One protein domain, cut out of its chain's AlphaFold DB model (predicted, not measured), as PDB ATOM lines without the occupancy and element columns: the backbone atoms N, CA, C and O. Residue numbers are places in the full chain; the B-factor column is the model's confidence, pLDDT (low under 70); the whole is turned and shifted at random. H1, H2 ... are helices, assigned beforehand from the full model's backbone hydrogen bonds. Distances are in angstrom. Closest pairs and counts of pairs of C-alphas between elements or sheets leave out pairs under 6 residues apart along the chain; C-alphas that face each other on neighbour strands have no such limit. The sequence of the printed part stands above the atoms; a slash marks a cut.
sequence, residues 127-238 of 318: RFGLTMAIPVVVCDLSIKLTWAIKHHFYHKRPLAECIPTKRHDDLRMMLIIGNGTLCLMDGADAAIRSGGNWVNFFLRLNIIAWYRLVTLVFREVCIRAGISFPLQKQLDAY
ATOM      1  N   ARG A 127      34.544 -37.733 -36.176       85.31
ATOM      2  CA  ARG A 127      33.201 -38.328 -36.071       85.31
ATOM      3  C   ARG A 127      33.289 -39.761 -35.565       85.31
ATOM      4  O   ARG A 127      32.585 -40.118 -34.623       85.31
ATOM      5  N   PHE A 128      34.193 -40.550 -36.147       86.38
ATOM      6  CA  PHE A 128      34.490 -41.893 -35.662       86.38
ATOM      7  C   PHE A 128      34.993 -41.858 -34.211       86.38
ATOM      8  O   PHE A 128      34.534 -42.638 -33.377       86.38
ATOM      9  N   GLY A 129      35.834 -40.873 -33.876       86.69
ATOM     10  CA  GLY A 129      36.214 -40.530 -32.505       86.69
ATOM     11  C   GLY A 129      35.010 -40.370 -31.574       86.69
ATOM     12  O   GLY A 129      34.894 -41.068 -30.571       86.69
ATOM     13  N   LEU A 130      34.057 -39.505 -31.916       87.62
ATOM     14  CA  LEU A 130      32.855 -39.309 -31.100       87.62
ATOM     15  C   LEU A 130      32.066 -40.609 -30.893       87.62
ATOM     16  O   LEU A 130      31.618 -40.876 -29.779       87.62
ATOM     17  N   THR A 131      31.937 -41.447 -31.924       89.88
ATOM     18  CA  THR A 131      31.280 -42.755 -31.795       89.88
ATOM     19  C   THR A 131      32.041 -43.686 -30.848       89.88
ATOM     20  O   THR A 131      31.430 -44.308 -29.980       89.88
ATOM     21  N   MET A 132      33.371 -43.739 -30.948       91.50
ATOM     22  CA  MET A 132      34.229 -44.523 -30.052       91.50
ATOM     23  C   MET A 132      34.153 -44.073 -28.585       91.50
ATOM     24  O   MET A 132      34.371 -44.881 -27.680       91.50
ATOM     25  N   ALA A 133      33.807 -42.811 -28.320       91.81
ATOM     26  CA  ALA A 133      33.625 -42.311 -26.959       91.81
ATOM     27  C   ALA A 133      32.345 -42.843 -26.288       91.81
ATOM     28  O   ALA A 133      32.300 -42.933 -25.058       91.81
ATOM     29  N   ILE A 134      31.319 -43.227 -27.061       92.50
ATOM     30  CA  ILE A 134      30.022 -43.667 -26.519       92.50
ATOM     31  C   ILE A 134      30.183 -44.893 -25.600       92.50
ATOM     32  O   ILE A 134      29.769 -44.798 -24.441       92.50
ATOM     33  N   PRO A 135      30.823 -46.009 -26.019       92.62
ATOM     34  CA  PRO A 135      31.046 -47.156 -25.136       92.62
ATOM     35  C   PRO A 135      31.815 -46.808 -23.857       92.62
ATOM     36  O   PRO A 135      31.489 -47.317 -22.786       92.62
ATOM     37  N   VAL A 136      32.803 -45.910 -23.947       93.69
ATOM     38  CA  VAL A 136      33.620 -45.478 -22.801       93.69
ATOM     39  C   VAL A 136      32.764 -44.727 -21.782       93.69
ATOM     40  O   VAL A 136      32.804 -45.024 -20.588       93.69
ATOM     41  N   VAL A 137      31.938 -43.786 -22.248       93.50
ATOM     42  CA  VAL A 137      31.018 -43.028 -21.389       93.50
ATOM     43  C   VAL A 137      29.983 -43.950 -20.750       93.50
ATOM     44  O   VAL A 137      29.750 -43.859 -19.546       93.50
ATOM     45  N   VAL A 138      29.392 -44.864 -21.522       94.75
ATOM     46  CA  VAL A 138      28.413 -45.831 -21.008       94.75
ATOM     47  C   VAL A 138      29.042 -46.732 -19.944       94.75
ATOM     48  O   VAL A 138      28.432 -46.934 -18.892       94.75
ATOM     49  N   CYS A 139      30.265 -47.221 -20.165       93.62
ATOM     50  CA  CYS A 139      31.006 -48.018 -19.187       93.62
ATOM     51  C   CYS A 139      31.220 -47.235 -17.880       93.62
ATOM     52  O   CYS A 139      30.821 -47.693 -16.806       93.62
ATOM     53  N   ASP A 140      31.750 -46.012 -17.972       92.12
ATOM     54  CA  ASP A 140      31.997 -45.143 -16.818       92.12
ATOM     55  C   ASP A 140      30.714 -44.832 -16.033       92.12
ATOM     56  O   ASP A 140      30.717 -44.852 -14.798       92.12
ATOM     57  N   LEU A 141      29.615 -44.523 -16.726       92.38
ATOM     58  CA  LEU A 141      28.327 -44.232 -16.095       92.38
ATOM     59  C   LEU A 141      27.735 -45.474 -15.425       92.38
ATOM     60  O   LEU A 141      27.253 -45.375 -14.299       92.38
ATOM     61  N   SER A 142      27.835 -46.639 -16.064       93.69
ATOM     62  CA  SER A 142      27.337 -47.907 -15.515       93.69
ATOM     63  C   SER A 142      28.066 -48.292 -14.226       93.69
ATOM     64  O   SER A 142      27.436 -48.693 -13.244       93.69
ATOM     65  N   ILE A 143      29.390 -48.106 -14.189       93.38
ATOM     66  CA  ILE A 143      30.213 -48.352 -12.996       93.38
ATOM     67  C   ILE A 143      29.813 -47.407 -11.864       93.38
ATOM     68  O   ILE A 143      29.582 -47.853 -10.739       93.38
ATOM     69  N   LYS A 144      29.691 -46.106 -12.156       91.19
ATOM     70  CA  LYS A 144      29.289 -45.097 -11.164       91.19
ATOM     71  C   LYS A 144      27.891 -45.356 -10.617       91.19
ATOM     72  O   LYS A 144      27.691 -45.235  -9.414       91.19
ATOM     73  N   LEU A 145      26.950 -45.731 -11.483       89.69
ATOM     74  CA  LEU A 145      25.586 -46.068 -11.092       89.69
ATOM     75  C   LEU A 145      25.574 -47.284 -10.160       89.69
ATOM     76  O   LEU A 145      25.008 -47.219  -9.074       89.69
ATOM     77  N   THR A 146      26.256 -48.363 -10.547       90.06
ATOM     78  CA  THR A 146      26.342 -49.589  -9.738       90.06
ATOM     79  C   THR A 146      26.989 -49.315  -8.380       90.06
ATOM     80  O   THR A 146      26.512 -49.792  -7.349       90.06
ATOM     81  N   TRP A 147      28.052 -48.508  -8.361       91.06
ATOM     82  CA  TRP A 147      28.712 -48.087  -7.130       91.06
ATOM     83  C   TRP A 147      27.780 -47.261  -6.233       91.06
ATOM     84  O   TRP A 147      27.658 -47.570  -5.050       91.06
ATOM     85  N   ALA A 148      27.063 -46.280  -6.788       87.06
ATOM     86  CA  ALA A 148      26.128 -45.444  -6.034       87.06
ATOM     87  C   ALA A 148      24.966 -46.264  -5.442       87.06
ATOM     88  O   ALA A 148      24.638 -46.104  -4.267       87.06
ATOM     89  N   ILE A 149      24.394 -47.196  -6.219       87.31
ATOM     90  CA  ILE A 149      23.351 -48.126  -5.755       87.31
ATOM     91  C   ILE A 149      23.879 -48.968  -4.589       87.31
ATOM     92  O   ILE A 149      23.236 -49.048  -3.540       87.31
ATOM     93  N   LYS A 150      25.069 -49.565  -4.732       87.00
ATOM     94  CA  LYS A 150      25.688 -50.356  -3.662       87.00
ATOM     95  C   LYS A 150      25.904 -49.514  -2.402       87.00
ATOM     96  O   LYS A 150      25.599 -49.972  -1.304       87.00
ATOM     97  N   HIS A 151      26.390 -48.285  -2.538       83.31
ATOM     98  CA  HIS A 151      26.684 -47.419  -1.393       83.31
ATOM     99  C   HIS A 151      25.431 -46.973  -0.638       83.31
ATOM    100  O   HIS A 151      25.423 -46.937   0.593       83.31
ATOM    101  N   HIS A 152      24.345 -46.723  -1.362       83.38
ATOM    102  CA  HIS A 152      23.083 -46.345  -0.748       83.38
ATOM    103  C   HIS A 152      22.388 -47.533  -0.067       83.38
ATOM    104  O   HIS A 152      22.066 -47.463   1.117       83.38
ATOM    105  N   PHE A 153      22.196 -48.648  -0.780       85.25
ATOM    106  CA  PHE A 153      21.384 -49.761  -0.272       85.25
ATOM    107  C   PHE A 153      22.143 -50.700   0.670       85.25
ATOM    108  O   PHE A 153      21.580 -51.144   1.670       85.25
ATOM    109  N   TYR A 154      23.411 -51.008   0.384       84.12
ATOM    110  CA  TYR A 154      24.188 -51.943   1.202       84.12
ATOM    111  C   TYR A 154      24.844 -51.240   2.393       84.12
ATOM    112  O   TYR A 154      24.745 -51.707   3.525       84.12
ATOM    113  N   HIS A 155      25.481 -50.089   2.154       81.06
ATOM    114  CA  HIS A 155      26.177 -49.340   3.206       81.06
ATOM    115  C   HIS A 155      25.276 -48.352   3.964       81.06
ATOM    116  O   HIS A 155      25.756 -47.712   4.898       81.06
ATOM    117  N   LYS A 156      23.984 -48.248   3.599       81.88
ATOM    118  CA  LYS A 156      22.969 -47.383   4.235       81.88
ATOM    119  C   LYS A 156      23.423 -45.929   4.398       81.88
ATOM    120  O   LYS A 156      23.106 -45.277   5.391       81.88
ATOM    121  N   ARG A 157      24.199 -45.426   3.435       75.88
ATOM    122  CA  ARG A 157      24.722 -44.059   3.473       75.88
ATOM    123  C   ARG A 157      23.707 -43.055   2.922       75.88
ATOM    124  O   ARG A 157      22.932 -43.402   2.020       75.88
ATOM    125  N   PRO A 158      23.715 -41.806   3.420       76.62
ATOM    126  CA  PRO A 158      22.882 -40.748   2.862       76.62
ATOM    127  C   PRO A 158      23.224 -40.515   1.383       76.62
ATOM    128  O   PRO A 158      24.379 -40.622   0.969       76.62
ATOM    129  N   LEU A 159      22.214 -40.176   0.573       69.38
ATOM    130  CA  LEU A 159      22.360 -39.986  -0.880       69.38
ATOM    131  C   LEU A 159      23.408 -38.923  -1.242       69.38
ATOM    132  O   LEU A 159      24.090 -39.059  -2.256       69.38
ATOM    133  N   ALA A 160      23.590 -37.914  -0.385       69.56
ATOM    134  CA  ALA A 160      24.616 -36.887  -0.547       69.56
ATOM    135  C   ALA A 160      26.051 -37.458  -0.534       69.56
ATOM    136  O   ALA A 160      26.908 -36.976  -1.268       69.56
ATOM    137  N   GLU A 161      26.309 -38.527   0.228       68.81
ATOM    138  CA  GLU A 161      27.609 -39.220   0.256       68.81
ATOM    139  C   GLU A 161      27.774 -40.252  -0.869       68.81
ATOM    140  O   GLU A 161      28.861 -40.793  -1.065       68.81
ATOM    141  N   CYS A 162      26.705 -40.548  -1.611       70.31
ATOM    142  CA  CYS A 162      26.713 -41.516  -2.709       70.31
ATOM    143  C   CYS A 162      27.007 -40.860  -4.068       70.31
ATOM    144  O   CYS A 162      26.926 -41.520  -5.106       70.31
ATOM    145  N   ILE A 163      27.350 -39.566  -4.084       73.38
ATOM    146  CA  ILE A 163      27.712 -38.851  -5.307       73.38
ATOM    147  C   ILE A 163      29.067 -39.392  -5.791       73.38
ATOM    148  O   ILE A 163      30.057 -39.311  -5.058       73.38
ATOM    149  N   PRO A 164      29.152 -39.930  -7.024       71.38
ATOM    150  CA  PRO A 164      30.356 -40.568  -7.542       71.38
ATOM    151  C   PRO A 164      31.444 -39.526  -7.832       71.38
ATOM    152  O   PRO A 164      31.637 -39.070  -8.962       71.38
ATOM    153  N   THR A 165      32.169 -39.138  -6.787       69.75
ATOM    154  CA  THR A 165      33.279 -38.189  -6.859       69.75
ATOM    155  C   THR A 165      34.618 -38.915  -6.969       69.75
ATOM    156  O   THR A 165      34.787 -40.062  -6.561       69.75
ATOM    157  N   LYS A 166      35.634 -38.215  -7.488       65.75
ATOM    158  CA  LYS A 166      37.017 -38.723  -7.622       65.75
ATOM    159  C   LYS A 166      37.689 -39.046  -6.270       65.75
ATOM    160  O   LYS A 166      38.802 -39.570  -6.261       65.75
ATOM    161  N   ARG A 167      37.026 -38.720  -5.158       64.31
ATOM    162  CA  ARG A 167      37.512 -38.860  -3.783       64.31
ATOM    163  C   ARG A 167      37.500 -40.304  -3.285       64.31
ATOM    164  O   ARG A 167      38.282 -40.621  -2.401       64.31
ATOM    165  N   HIS A 168      36.648 -41.162  -3.842       74.06
ATOM    166  CA  HIS A 168      36.509 -42.542  -3.376       74.06
ATOM    167  C   HIS A 168      37.514 -43.463  -4.066       74.06
ATOM    168  O   HIS A 168      37.451 -43.661  -5.281       74.06
ATOM    169  N   ASP A 169      38.421 -44.038  -3.279       79.44
ATOM    170  CA  ASP A 169      39.467 -44.951  -3.752       79.44
ATOM    171  C   ASP A 169      38.864 -46.189  -4.435       79.44
ATOM    172  O   ASP A 169      39.278 -46.551  -5.540       79.44
ATOM    173  N   ASP A 170      37.800 -46.746  -3.852       83.69
ATOM    174  CA  ASP A 170      37.066 -47.892  -4.398       83.69
ATOM    175  C   ASP A 170      36.499 -47.599  -5.794       83.69
ATOM    176  O   ASP A 170      36.647 -48.399  -6.719       83.69
ATOM    177  N   LEU A 171      35.895 -46.418  -5.978       87.25
ATOM    178  CA  LEU A 171      35.332 -46.014  -7.266       87.25
ATOM    179  C   LEU A 171      36.432 -45.828  -8.321       87.25
ATOM    180  O   LEU A 171      36.237 -46.201  -9.477       87.25
ATOM    181  N   ARG A 172      37.598 -45.283  -7.943       89.12
ATOM    182  CA  ARG A 172      38.735 -45.150  -8.869       89.12
ATOM    183  C   ARG A 172      39.236 -46.513  -9.337       89.12
ATOM    184  O   ARG A 172      39.434 -46.693 -10.536       89.12
ATOM    185  N   MET A 173      39.374 -47.475  -8.423       89.94
ATOM    186  CA  MET A 173      39.744 -48.852  -8.770       89.94
ATOM    187  C   MET A 173      38.718 -49.503  -9.696       89.94
ATOM    188  O   MET A 173      39.096 -50.081 -10.714       89.94
ATOM    189  N   MET A 174      37.424 -49.363  -9.397       92.50
ATOM    190  CA  MET A 174      36.361 -49.909 -10.247       92.50
ATOM    191  C   MET A 174      36.402 -49.327 -11.664       92.50
ATOM    192  O   MET A 174      36.263 -50.073 -12.630       92.50
ATOM    193  N   LEU A 175      36.645 -48.019 -11.804       93.19
ATOM    194  CA  LEU A 175      36.786 -47.373 -13.111       93.19
ATOM    195  C   LEU A 175      38.003 -47.896 -13.887       93.19
ATOM    196  O   LEU A 175      37.887 -48.121 -15.090       93.19
ATOM    197  N   ILE A 176      39.142 -48.123 -13.223       94.31
ATOM    198  CA  ILE A 176      40.342 -48.695 -13.857       94.31
ATOM    199  C   ILE A 176      40.076 -50.125 -14.327       94.31
ATOM    200  O   ILE A 176      40.376 -50.447 -15.471       94.31
ATOM    201  N   ILE A 177      39.483 -50.972 -13.482       95.06
ATOM    202  CA  ILE A 177      39.190 -52.370 -13.829       95.06
ATOM    203  C   ILE A 177      38.167 -52.444 -14.969       95.06
ATOM    204  O   ILE A 177      38.347 -53.213 -15.913       95.06
ATOM    205  N   GLY A 178      37.120 -51.620 -14.919       94.00
ATOM    206  CA  GLY A 178      36.098 -51.575 -15.961       94.00
ATOM    207  C   GLY A 178      36.646 -51.108 -17.310       94.00
ATOM    208  O   GLY A 178      36.475 -51.804 -18.309       94.00
ATOM    209  N   ASN A 179      37.389 -49.994 -17.336       95.19
ATOM    210  CA  ASN A 179      38.042 -49.523 -18.563       95.19
ATOM    211  C   ASN A 179      39.136 -50.493 -19.038       95.19
ATOM    212  O   ASN A 179      39.309 -50.672 -20.239       95.19
ATOM    213  N   GLY A 180      39.845 -51.153 -18.118       95.44
ATOM    214  CA  GLY A 180      40.838 -52.179 -18.432       95.44
ATOM    215  C   GLY A 180      40.214 -53.386 -19.127       95.44
ATOM    216  O   GLY A 180      40.728 -53.847 -20.140       95.44
ATOM    217  N   THR A 181      39.059 -53.838 -18.637       95.06
ATOM    218  CA  THR A 181      38.290 -54.925 -19.257       95.06
ATOM    219  C   THR A 181      37.789 -54.520 -20.642       95.06
ATOM    220  O   THR A 181      37.937 -55.287 -21.590       95.06
ATOM    221  N   LEU A 182      37.261 -53.297 -20.781       94.50
ATOM    222  CA  LEU A 182      36.827 -52.750 -22.067       94.50
ATOM    223  C   LEU A 182      37.979 -52.716 -23.084       94.50
ATOM    224  O   LEU A 182      37.812 -53.199 -24.199       94.50
ATOM    225  N   CYS A 183      39.154 -52.210 -22.691       95.12
ATOM    226  CA  CYS A 183      40.332 -52.148 -23.564       95.12
ATOM    227  C   CYS A 183      40.872 -53.538 -23.917       95.12
ATOM    228  O   CYS A 183      41.335 -53.752 -25.033       95.12
ATOM    229  N   LEU A 184      40.809 -54.493 -22.987       95.44
ATOM    230  CA  LEU A 184      41.233 -55.866 -23.246       95.44
ATOM    231  C   LEU A 184      40.325 -56.543 -24.279       95.44
ATOM    232  O   LEU A 184      40.829 -57.190 -25.192       95.44
ATOM    233  N   MET A 185      39.005 -56.368 -24.164       94.00
ATOM    234  CA  MET A 185      38.050 -56.875 -25.155       94.00
ATOM    235  C   MET A 185      38.229 -56.197 -26.516       94.00
ATOM    236  O   MET A 185      38.266 -56.885 -27.531       94.00
ATOM    237  N   ASP A 186      38.387 -54.872 -26.527       94.50
ATOM    238  CA  ASP A 186      38.654 -54.074 -27.729       94.50
ATOM    239  C   ASP A 186      39.931 -54.534 -28.449       94.50
ATOM    240  O   ASP A 186      39.901 -54.880 -29.627       94.50
ATOM    241  N   GLY A 187      41.044 -54.636 -27.716       92.94
ATOM    242  CA  GLY A 187      42.320 -55.093 -28.258       92.94
ATOM    243  C   GLY A 187      42.272 -56.537 -28.758       92.94
ATOM    244  O   GLY A 187      42.862 -56.841 -29.795       92.94
ATOM    245  N   ALA A 188      41.551 -57.423 -28.065       93.31
ATOM    246  CA  ALA A 188      41.366 -58.805 -28.498       93.31
ATOM    247  C   ALA A 188      40.526 -58.900 -29.783       93.31
ATOM    248  O   ALA A 188      40.931 -59.592 -30.717       93.31
ATOM    249  N   ASP A 189      39.396 -58.190 -29.866       93.06
ATOM    250  CA  ASP A 189      38.559 -58.159 -31.074       93.06
ATOM    251  C   ASP A 189      39.331 -57.572 -32.266       93.06
ATOM    252  O   ASP A 189      39.362 -58.176 -33.345       93.06
ATOM    253  N   ALA A 190      40.046 -56.462 -32.049       92.19
ATOM    254  CA  ALA A 190      40.909 -55.856 -33.054       92.19
ATOM    255  C   ALA A 190      42.004 -56.829 -33.516       92.19
ATOM    256  O   ALA A 190      42.193 -57.006 -34.720       92.19
ATOM    257  N   ALA A 191      42.688 -57.516 -32.593       90.44
ATOM    258  CA  ALA A 191      43.740 -58.477 -32.921       90.44
ATOM    259  C   ALA A 191      43.203 -59.632 -33.777       90.44
ATOM    260  O   ALA A 191      43.742 -59.890 -34.855       90.44
ATOM    261  N   ILE A 192      42.109 -60.269 -33.346       92.12
ATOM    262  CA  ILE A 192      41.508 -61.425 -34.027       92.12
ATOM    263  C   ILE A 192      41.041 -61.044 -35.436       92.12
ATOM    264  O   ILE A 192      41.298 -61.767 -36.396       92.12
ATOM    265  N   ARG A 193      40.372 -59.894 -35.583       89.25
ATOM    266  CA  ARG A 193      39.795 -59.466 -36.868       89.25
ATOM    267  C   ARG A 193      40.783 -58.765 -37.794       89.25
ATOM    268  O   ARG A 193      40.481 -58.608 -38.975       89.25
ATOM    269  N   SER A 194      41.929 -58.313 -37.289       85.69
ATOM    270  CA  SER A 194      42.934 -57.618 -38.107       85.69
ATOM    271  C   SER A 194      43.628 -58.528 -39.122       85.69
ATOM    272  O   SER A 194      44.171 -58.027 -40.109       85.69
ATOM    273  N   GLY A 195      43.635 -59.846 -38.882       81.44
ATOM    274  CA  GLY A 195      44.300 -60.821 -39.750       81.44
ATOM    275  C   GLY A 195      45.803 -60.564 -39.931       81.44
ATOM    276  O   GLY A 195      46.363 -60.974 -40.942       81.44
ATOM    277  N   GLY A 196      46.446 -59.849 -38.995       77.62
ATOM    278  CA  GLY A 196      47.870 -59.497 -39.054       77.62
ATOM    279  C   GLY A 196      48.198 -58.178 -39.767       77.62
ATOM    280  O   GLY A 196      49.363 -57.789 -39.801       77.62
ATOM    281  N   ASN A 197      47.207 -57.456 -40.305       85.31
ATOM    282  CA  ASN A 197      47.421 -56.130 -40.892       85.31
ATOM    283  C   ASN A 197      47.262 -55.028 -39.832       85.31
ATOM    284  O   ASN A 197      46.173 -54.822 -39.290       85.31
ATOM    285  N   TRP A 198      48.333 -54.269 -39.590       83.31
ATOM    286  CA  TRP A 198      48.350 -53.217 -38.571       83.31
ATOM    287  C   TRP A 198      47.393 -52.052 -38.862       83.31
ATOM    288  O   TRP A 198      46.844 -51.484 -37.923       83.31
ATOM    289  N   VAL A 199      47.115 -51.717 -40.129       84.75
ATOM    290  CA  VAL A 199      46.113 -50.683 -40.466       84.75
ATOM    291  C   VAL A 199      44.717 -51.148 -40.057       84.75
ATOM    292  O   VAL A 199      44.000 -50.415 -39.382       84.75
ATOM    293  N   ASN A 200      44.357 -52.393 -40.378       85.50
ATOM    294  CA  ASN A 200      43.064 -52.968 -39.990       85.50
ATOM    295  C   ASN A 200      42.931 -53.137 -38.474       85.50
ATOM    296  O   ASN A 200      41.828 -53.031 -37.945       85.50
ATOM    297  N   PHE A 201      44.041 -53.398 -37.781       88.75
ATOM    298  CA  PHE A 201      44.079 -53.424 -36.324       88.75
ATOM    299  C   PHE A 201      43.731 -52.051 -35.738       88.75
ATOM    300  O   PHE A 201      42.774 -51.937 -34.977       88.75
ATOM    301  N   PHE A 202      44.446 -50.996 -36.141       87.44
ATOM    302  CA  PHE A 202      44.208 -49.645 -35.623       87.44
ATOM    303  C   PHE A 202      42.858 -49.059 -36.044       87.44
ATOM    304  O   PHE A 202      42.271 -48.314 -35.271       87.44
ATOM    305  N   LEU A 203      42.324 -49.436 -37.210       87.56
ATOM    306  CA  LEU A 203      40.967 -49.053 -37.618       87.56
ATOM    307  C   LEU A 203      39.878 -49.600 -36.691       87.56
ATOM    308  O   LEU A 203      38.797 -49.022 -36.608       87.56
ATOM    309  N   ARG A 204      40.143 -50.729 -36.027       88.75
ATOM    310  CA  ARG A 204      39.201 -51.377 -35.108       88.75
ATOM    311  C   ARG A 204      39.443 -51.013 -33.648       88.75
ATOM    312  O   ARG A 204      38.525 -51.155 -32.853       88.75
ATOM    313  N   LEU A 205      40.651 -50.571 -33.316       91.62
ATOM    314  CA  LEU A 205      41.043 -50.226 -31.958       91.62
ATOM    315  C   LEU A 205      40.336 -48.947 -31.492       91.62
ATOM    316  O   LEU A 205      40.384 -47.923 -32.170       91.62
ATOM    317  N   ASN A 206      39.765 -48.956 -30.292       92.56
ATOM    318  CA  ASN A 206      39.172 -47.765 -29.698       92.56
ATOM    319  C   ASN A 206      40.225 -46.906 -28.982       92.56
ATOM    320  O   ASN A 206      40.396 -46.988 -27.762       92.56
ATOM    321  N   ILE A 207      40.912 -46.021 -29.712       89.94
ATOM    322  CA  ILE A 207      41.981 -45.188 -29.125       89.94
ATOM    323  C   ILE A 207      41.518 -44.329 -27.935       89.94
ATOM    324  O   ILE A 207      42.315 -44.020 -27.050       89.94
ATOM    325  N   ILE A 208      40.230 -43.970 -27.871       90.94
ATOM    326  CA  ILE A 208      39.668 -43.167 -26.777       90.94
ATOM    327  C   ILE A 208      39.580 -43.987 -25.490       90.94
ATOM    328  O   ILE A 208      39.907 -43.472 -24.419       90.94
ATOM    329  N   ALA A 209      39.189 -45.260 -25.582       92.88
ATOM    330  CA  ALA A 209      39.186 -46.179 -24.448       92.88
ATOM    331  C   ALA A 209      40.606 -46.370 -23.898       92.88
ATOM    332  O   ALA A 209      40.833 -46.223 -22.694       92.88
ATOM    333  N   TRP A 210      41.582 -46.590 -24.784       93.62
ATOM    334  CA  TRP A 210      42.989 -46.732 -24.404       93.62
ATOM    335  C   TRP A 210      43.549 -45.459 -23.761       93.62
ATOM    336  O   TRP A 210      44.161 -45.525 -22.693       93.62
ATOM    337  N   TYR A 211      43.274 -44.286 -24.339       91.38
ATOM    338  CA  TYR A 211      43.657 -43.001 -23.749       91.38
ATOM    339  C   TYR A 211      43.030 -42.791 -22.361       91.38
ATOM    340  O   TYR A 211      43.705 -42.365 -21.415       91.38
ATOM    341  N   ARG A 212      41.743 -43.131 -22.209       92.69
ATOM    342  CA  ARG A 212      41.033 -43.058 -20.927       92.69
ATOM    343  C   ARG A 212      41.687 -43.954 -19.882       92.69
ATOM    344  O   ARG A 212      41.949 -43.479 -18.776       92.69
ATOM    345  N   LEU A 213      41.980 -45.206 -20.227       94.56
ATOM    346  CA  LEU A 213      42.638 -46.157 -19.336       94.56
ATOM    347  C   LEU A 213      44.021 -45.659 -18.908       94.56
ATOM    348  O   LEU A 213      44.298 -45.612 -17.710       94.56
ATOM    349  N   VAL A 214      44.858 -45.224 -19.856       93.19
ATOM    350  CA  VAL A 214      46.196 -44.681 -19.569       93.19
ATOM    351  C   VAL A 214      46.103 -43.496 -18.614       93.19
ATOM    352  O   VAL A 214      46.831 -43.447 -17.628       93.19
ATOM    353  N   THR A 215      45.162 -42.578 -18.839       89.50
ATOM    354  CA  THR A 215      44.968 -41.409 -17.970       89.50
ATOM    355  C   THR A 215      44.538 -41.807 -16.554       89.50
ATOM    356  O   THR A 215      45.012 -41.226 -15.574       89.50
ATOM    357  N   LEU A 216      43.646 -42.795 -16.417       90.44
ATOM    358  CA  LEU A 216      43.201 -43.298 -15.113       90.44
ATOM    359  C   LEU A 216      44.334 -43.998 -14.355       90.44
ATOM    360  O   LEU A 216      44.545 -43.706 -13.178       90.44
ATOM    361  N   VAL A 217      45.082 -44.873 -15.032       91.81
ATOM    362  CA  VAL A 217      46.223 -45.596 -14.455       91.81
ATOM    363  C   VAL A 217      47.330 -44.624 -14.070       91.81
ATOM    364  O   VAL A 217      47.794 -44.662 -12.936       91.81
ATOM    365  N   PHE A 218      47.711 -43.712 -14.966       89.31
ATOM    366  CA  PHE A 218      48.725 -42.696 -14.691       89.31
ATOM    367  C   PHE A 218      48.358 -41.865 -13.463       89.31
ATOM    368  O   PHE A 218      49.163 -41.713 -12.547       89.31
ATOM    369  N   ARG A 219      47.110 -41.391 -13.390       85.38
ATOM    370  CA  ARG A 219      46.637 -40.618 -12.242       85.38
ATOM    371  C   ARG A 219      46.701 -41.412 -10.941       85.38
ATOM    372  O   ARG A 219      47.107 -40.864  -9.921       85.38
ATOM    373  N   GLU A 220      46.293 -42.675 -10.961       86.88
ATOM    374  CA  GLU A 220      46.344 -43.536  -9.782       86.88
ATOM    375  C   GLU A 220      47.787 -43.840  -9.357       86.88
ATOM    376  O   GLU A 220      48.090 -43.813  -8.166       86.88
ATOM    377  N   VAL A 221      48.701 -44.037 -10.311       87.25
ATOM    378  CA  VAL A 221      50.139 -44.165 -10.042       87.25
ATOM    379  C   VAL A 221      50.685 -42.890  -9.401       87.25
ATOM    380  O   VAL A 221      51.363 -42.986  -8.384       87.25
ATOM    381  N   CYS A 222      50.349 -41.699  -9.911       84.12
ATOM    382  CA  CYS A 222      50.759 -40.432  -9.295       84.12
ATOM    383  C   CYS A 222      50.250 -40.297  -7.854       84.12
ATOM    384  O   CYS A 222      51.009 -39.895  -6.974       84.12
ATOM    385  N   ILE A 223      48.990 -40.667  -7.597       80.88
ATOM    386  CA  ILE A 223      48.402 -40.646  -6.250       80.88
ATOM    387  C   ILE A 223      49.167 -41.593  -5.315       80.88
ATOM    388  O   ILE A 223      49.566 -41.185  -4.226       80.88
ATOM    389  N   ARG A 224      49.418 -42.835  -5.746       81.62
ATOM    390  CA  ARG A 224      50.116 -43.857  -4.944       81.62
ATOM    391  C   ARG A 224      51.597 -43.553  -4.732       81.62
ATOM    392  O   ARG A 224      52.127 -43.853  -3.670       81.62
ATOM    393  N   ALA A 225      52.248 -42.929  -5.710       82.38
ATOM    394  CA  ALA A 225      53.626 -42.457  -5.611       82.38
ATOM    395  C   ALA A 225      53.765 -41.185  -4.750       82.38
ATOM    396  O   ALA A 225      54.870 -40.676  -4.587       82.38
ATOM    397  N   GLY A 226      52.662 -40.635  -4.225       71.88
ATOM    398  CA  GLY A 226      52.679 -39.414  -3.421       71.88
ATOM    399  C   GLY A 226      52.944 -38.138  -4.227       71.88
ATOM    400  O   GLY A 226      53.074 -37.066  -3.640       71.88
ATOM    401  N   ILE A 227      52.960 -38.218  -5.563       71.19
ATOM    402  CA  ILE A 227      53.011 -37.067  -6.472       71.19
ATOM    403  C   ILE A 227      51.597 -36.476  -6.530       71.19
ATOM    404  O   ILE A 227      50.871 -36.576  -7.520       71.19
ATOM    405  N   SER A 228      51.142 -35.910  -5.412       60.03
ATOM    406  CA  SER A 228      49.871 -35.199  -5.380       60.03
ATOM    407  C   SER A 228      50.064 -33.842  -6.045       60.03
ATOM    408  O   SER A 228      50.863 -33.044  -5.555       60.03
ATOM    409  N   PHE A 229      49.319 -33.559  -7.118       63.72
ATOM    410  CA  PHE A 229      49.225 -32.209  -7.678       63.72
ATOM    411  C   PHE A 229      48.829 -31.243  -6.544       63.72
ATOM    412  O   PHE A 229      47.705 -31.357  -6.040       63.72
ATOM    413  N   PRO A 230      49.713 -30.322  -6.108       61.59
ATOM    414  CA  PRO A 230      49.484 -29.499  -4.914       61.59
ATOM    415  C   PRO A 230      48.161 -28.732  -4.987       61.59
ATOM    416  O   PRO A 230      47.402 -28.684  -4.020       61.59
ATOM    417  N   LEU A 231      47.841 -28.243  -6.188       62.72
ATOM    418  CA  LEU A 231      46.609 -27.528  -6.500       62.72
ATOM    419  C   LEU A 231      45.355 -28.388  -6.282       62.72
ATOM    420  O   LEU A 231      44.353 -27.913  -5.758       62.72
ATOM    421  N   GLN A 232      45.401 -29.670  -6.653       67.62
ATOM    422  CA  GLN A 232      44.247 -30.557  -6.539       67.62
ATOM    423  C   GLN A 232      43.976 -30.951  -5.087       67.62
ATOM    424  O   GLN A 232      42.823 -30.988  -4.670       67.62
ATOM    425  N   LYS A 233      45.036 -31.165  -4.298       69.50
ATOM    426  CA  LYS A 233      44.918 -31.424  -2.858       69.50
ATOM    427  C   LYS A 233      44.323 -30.221  -2.120       69.50
ATOM    428  O   LYS A 233      43.455 -30.402  -1.269       69.50
ATOM    429  N   GLN A 234      44.771 -29.011  -2.459       72.56
ATOM    430  CA  GLN A 234      44.200 -27.781  -1.909       72.56
ATOM    431  C   GLN A 234      42.731 -27.625  -2.301       72.56
ATOM    432  O   GLN A 234      41.897 -27.407  -1.430       72.56
ATOM    433  N   LEU A 235      42.394 -27.810  -3.580       76.12
ATOM    434  CA  LEU A 235      41.013 -27.718  -4.053       76.12
ATOM    435  C   LEU A 235      40.093 -28.725  -3.345       76.12
ATOM    436  O   LEU A 235      39.018 -28.356  -2.879       76.12
ATOM    437  N   ASP A 236      40.529 -29.979  -3.202       77.00
ATOM    438  CA  ASP A 236      39.763 -31.003  -2.491       77.00
ATOM    439  C   ASP A 236      39.551 -30.646  -1.013       77.00
ATOM    440  O   ASP A 236      38.466 -30.902  -0.483       77.00
ATOM    441  N   ALA A 237      40.551 -30.040  -0.360       77.75
ATOM    442  CA  ALA A 237      40.440 -29.551   1.011       77.75
ATOM    443  C   ALA A 237      39.439 -28.390   1.125       77.75
ATOM    444  O   ALA A 237      38.578 -28.427   2.001       77.75
ATOM    445  N   TYR A 238      39.483 -27.418   0.209       81.19
ATOM    446  CA  TYR A 238      38.515 -26.318   0.173       81.19
ATOM    447  C   TYR A 238      37.081 -26.809  -0.013       81.19
ATOM    448  O   TYR A 238      36.185 -26.355   0.691       81.19
TER     449      TYR A 238
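AT A GLANCE: This is residues 127 to 238 of the 318 residues of an uncharacterized protein of Enterocloster clostridioformis (UniProt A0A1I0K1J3). Three long helices make a loose cluster: H1 and H5 meet near their first residues and spread apart as a V, and H3 runs the opposite way, packed on both. Short H2 sits by the last turns of H1, H4 by those of H3, and H6 lies beyond H5, touching no helix. The 112 printed residues hold six named helices, H1 to H6 in order, and no named strand: all helix, loose, radius of gyration of the C-alphas 17.0 A, spans 50 by 34 by 25 A.

HOW THE PARTS SIT: H1, residues 127 to 153, touches H2, residues 159 to 162, with residues 148 to 152 alone; the closest C-alphas, Ala 148 and Cys 162, are 5.2 A apart. H1 touches H3, residues 169 to 194, closest at the C-alphas of Asp 140 and Leu 175, 6.5 A, opposite ways at a steep tilt of 37 degrees, only just past shallow. H3 touches H4, residues 198 to 204, closest at the C-alphas of Ser 194 and Phe 201, 4.7 A. H5, residues 207 to 224, touches H3, closest at the C-alphas of Asn 179 and Leu 213, 5.7 A, and H1, closest at those of Val 136 and Ala 209, 5.8 A. H6, residues 230 to 238, is apart from H5. Every O i to N i+4 pair is within hydrogen-bond range in H3, H4, H5 and H6, and 20 of 23 in H1; H2 is too short for one.

IN THESE COORDINATES: H1 is 39.4 A long from C-alpha 127 at (33.201, -38.328, -36.071), H3 36.8 A and H5 25.5 A. H6 ends at C-alpha 238, (38.515, -26.318, 0.173).

THE WHOLE: The C-alphas farthest apart, Gly 195 and Tyr 238, are 53.1 A apart. The printed part has no cut and no long link. Residues 159 to 161, 165 to 167 and 228 to 233 have pLDDT under 70.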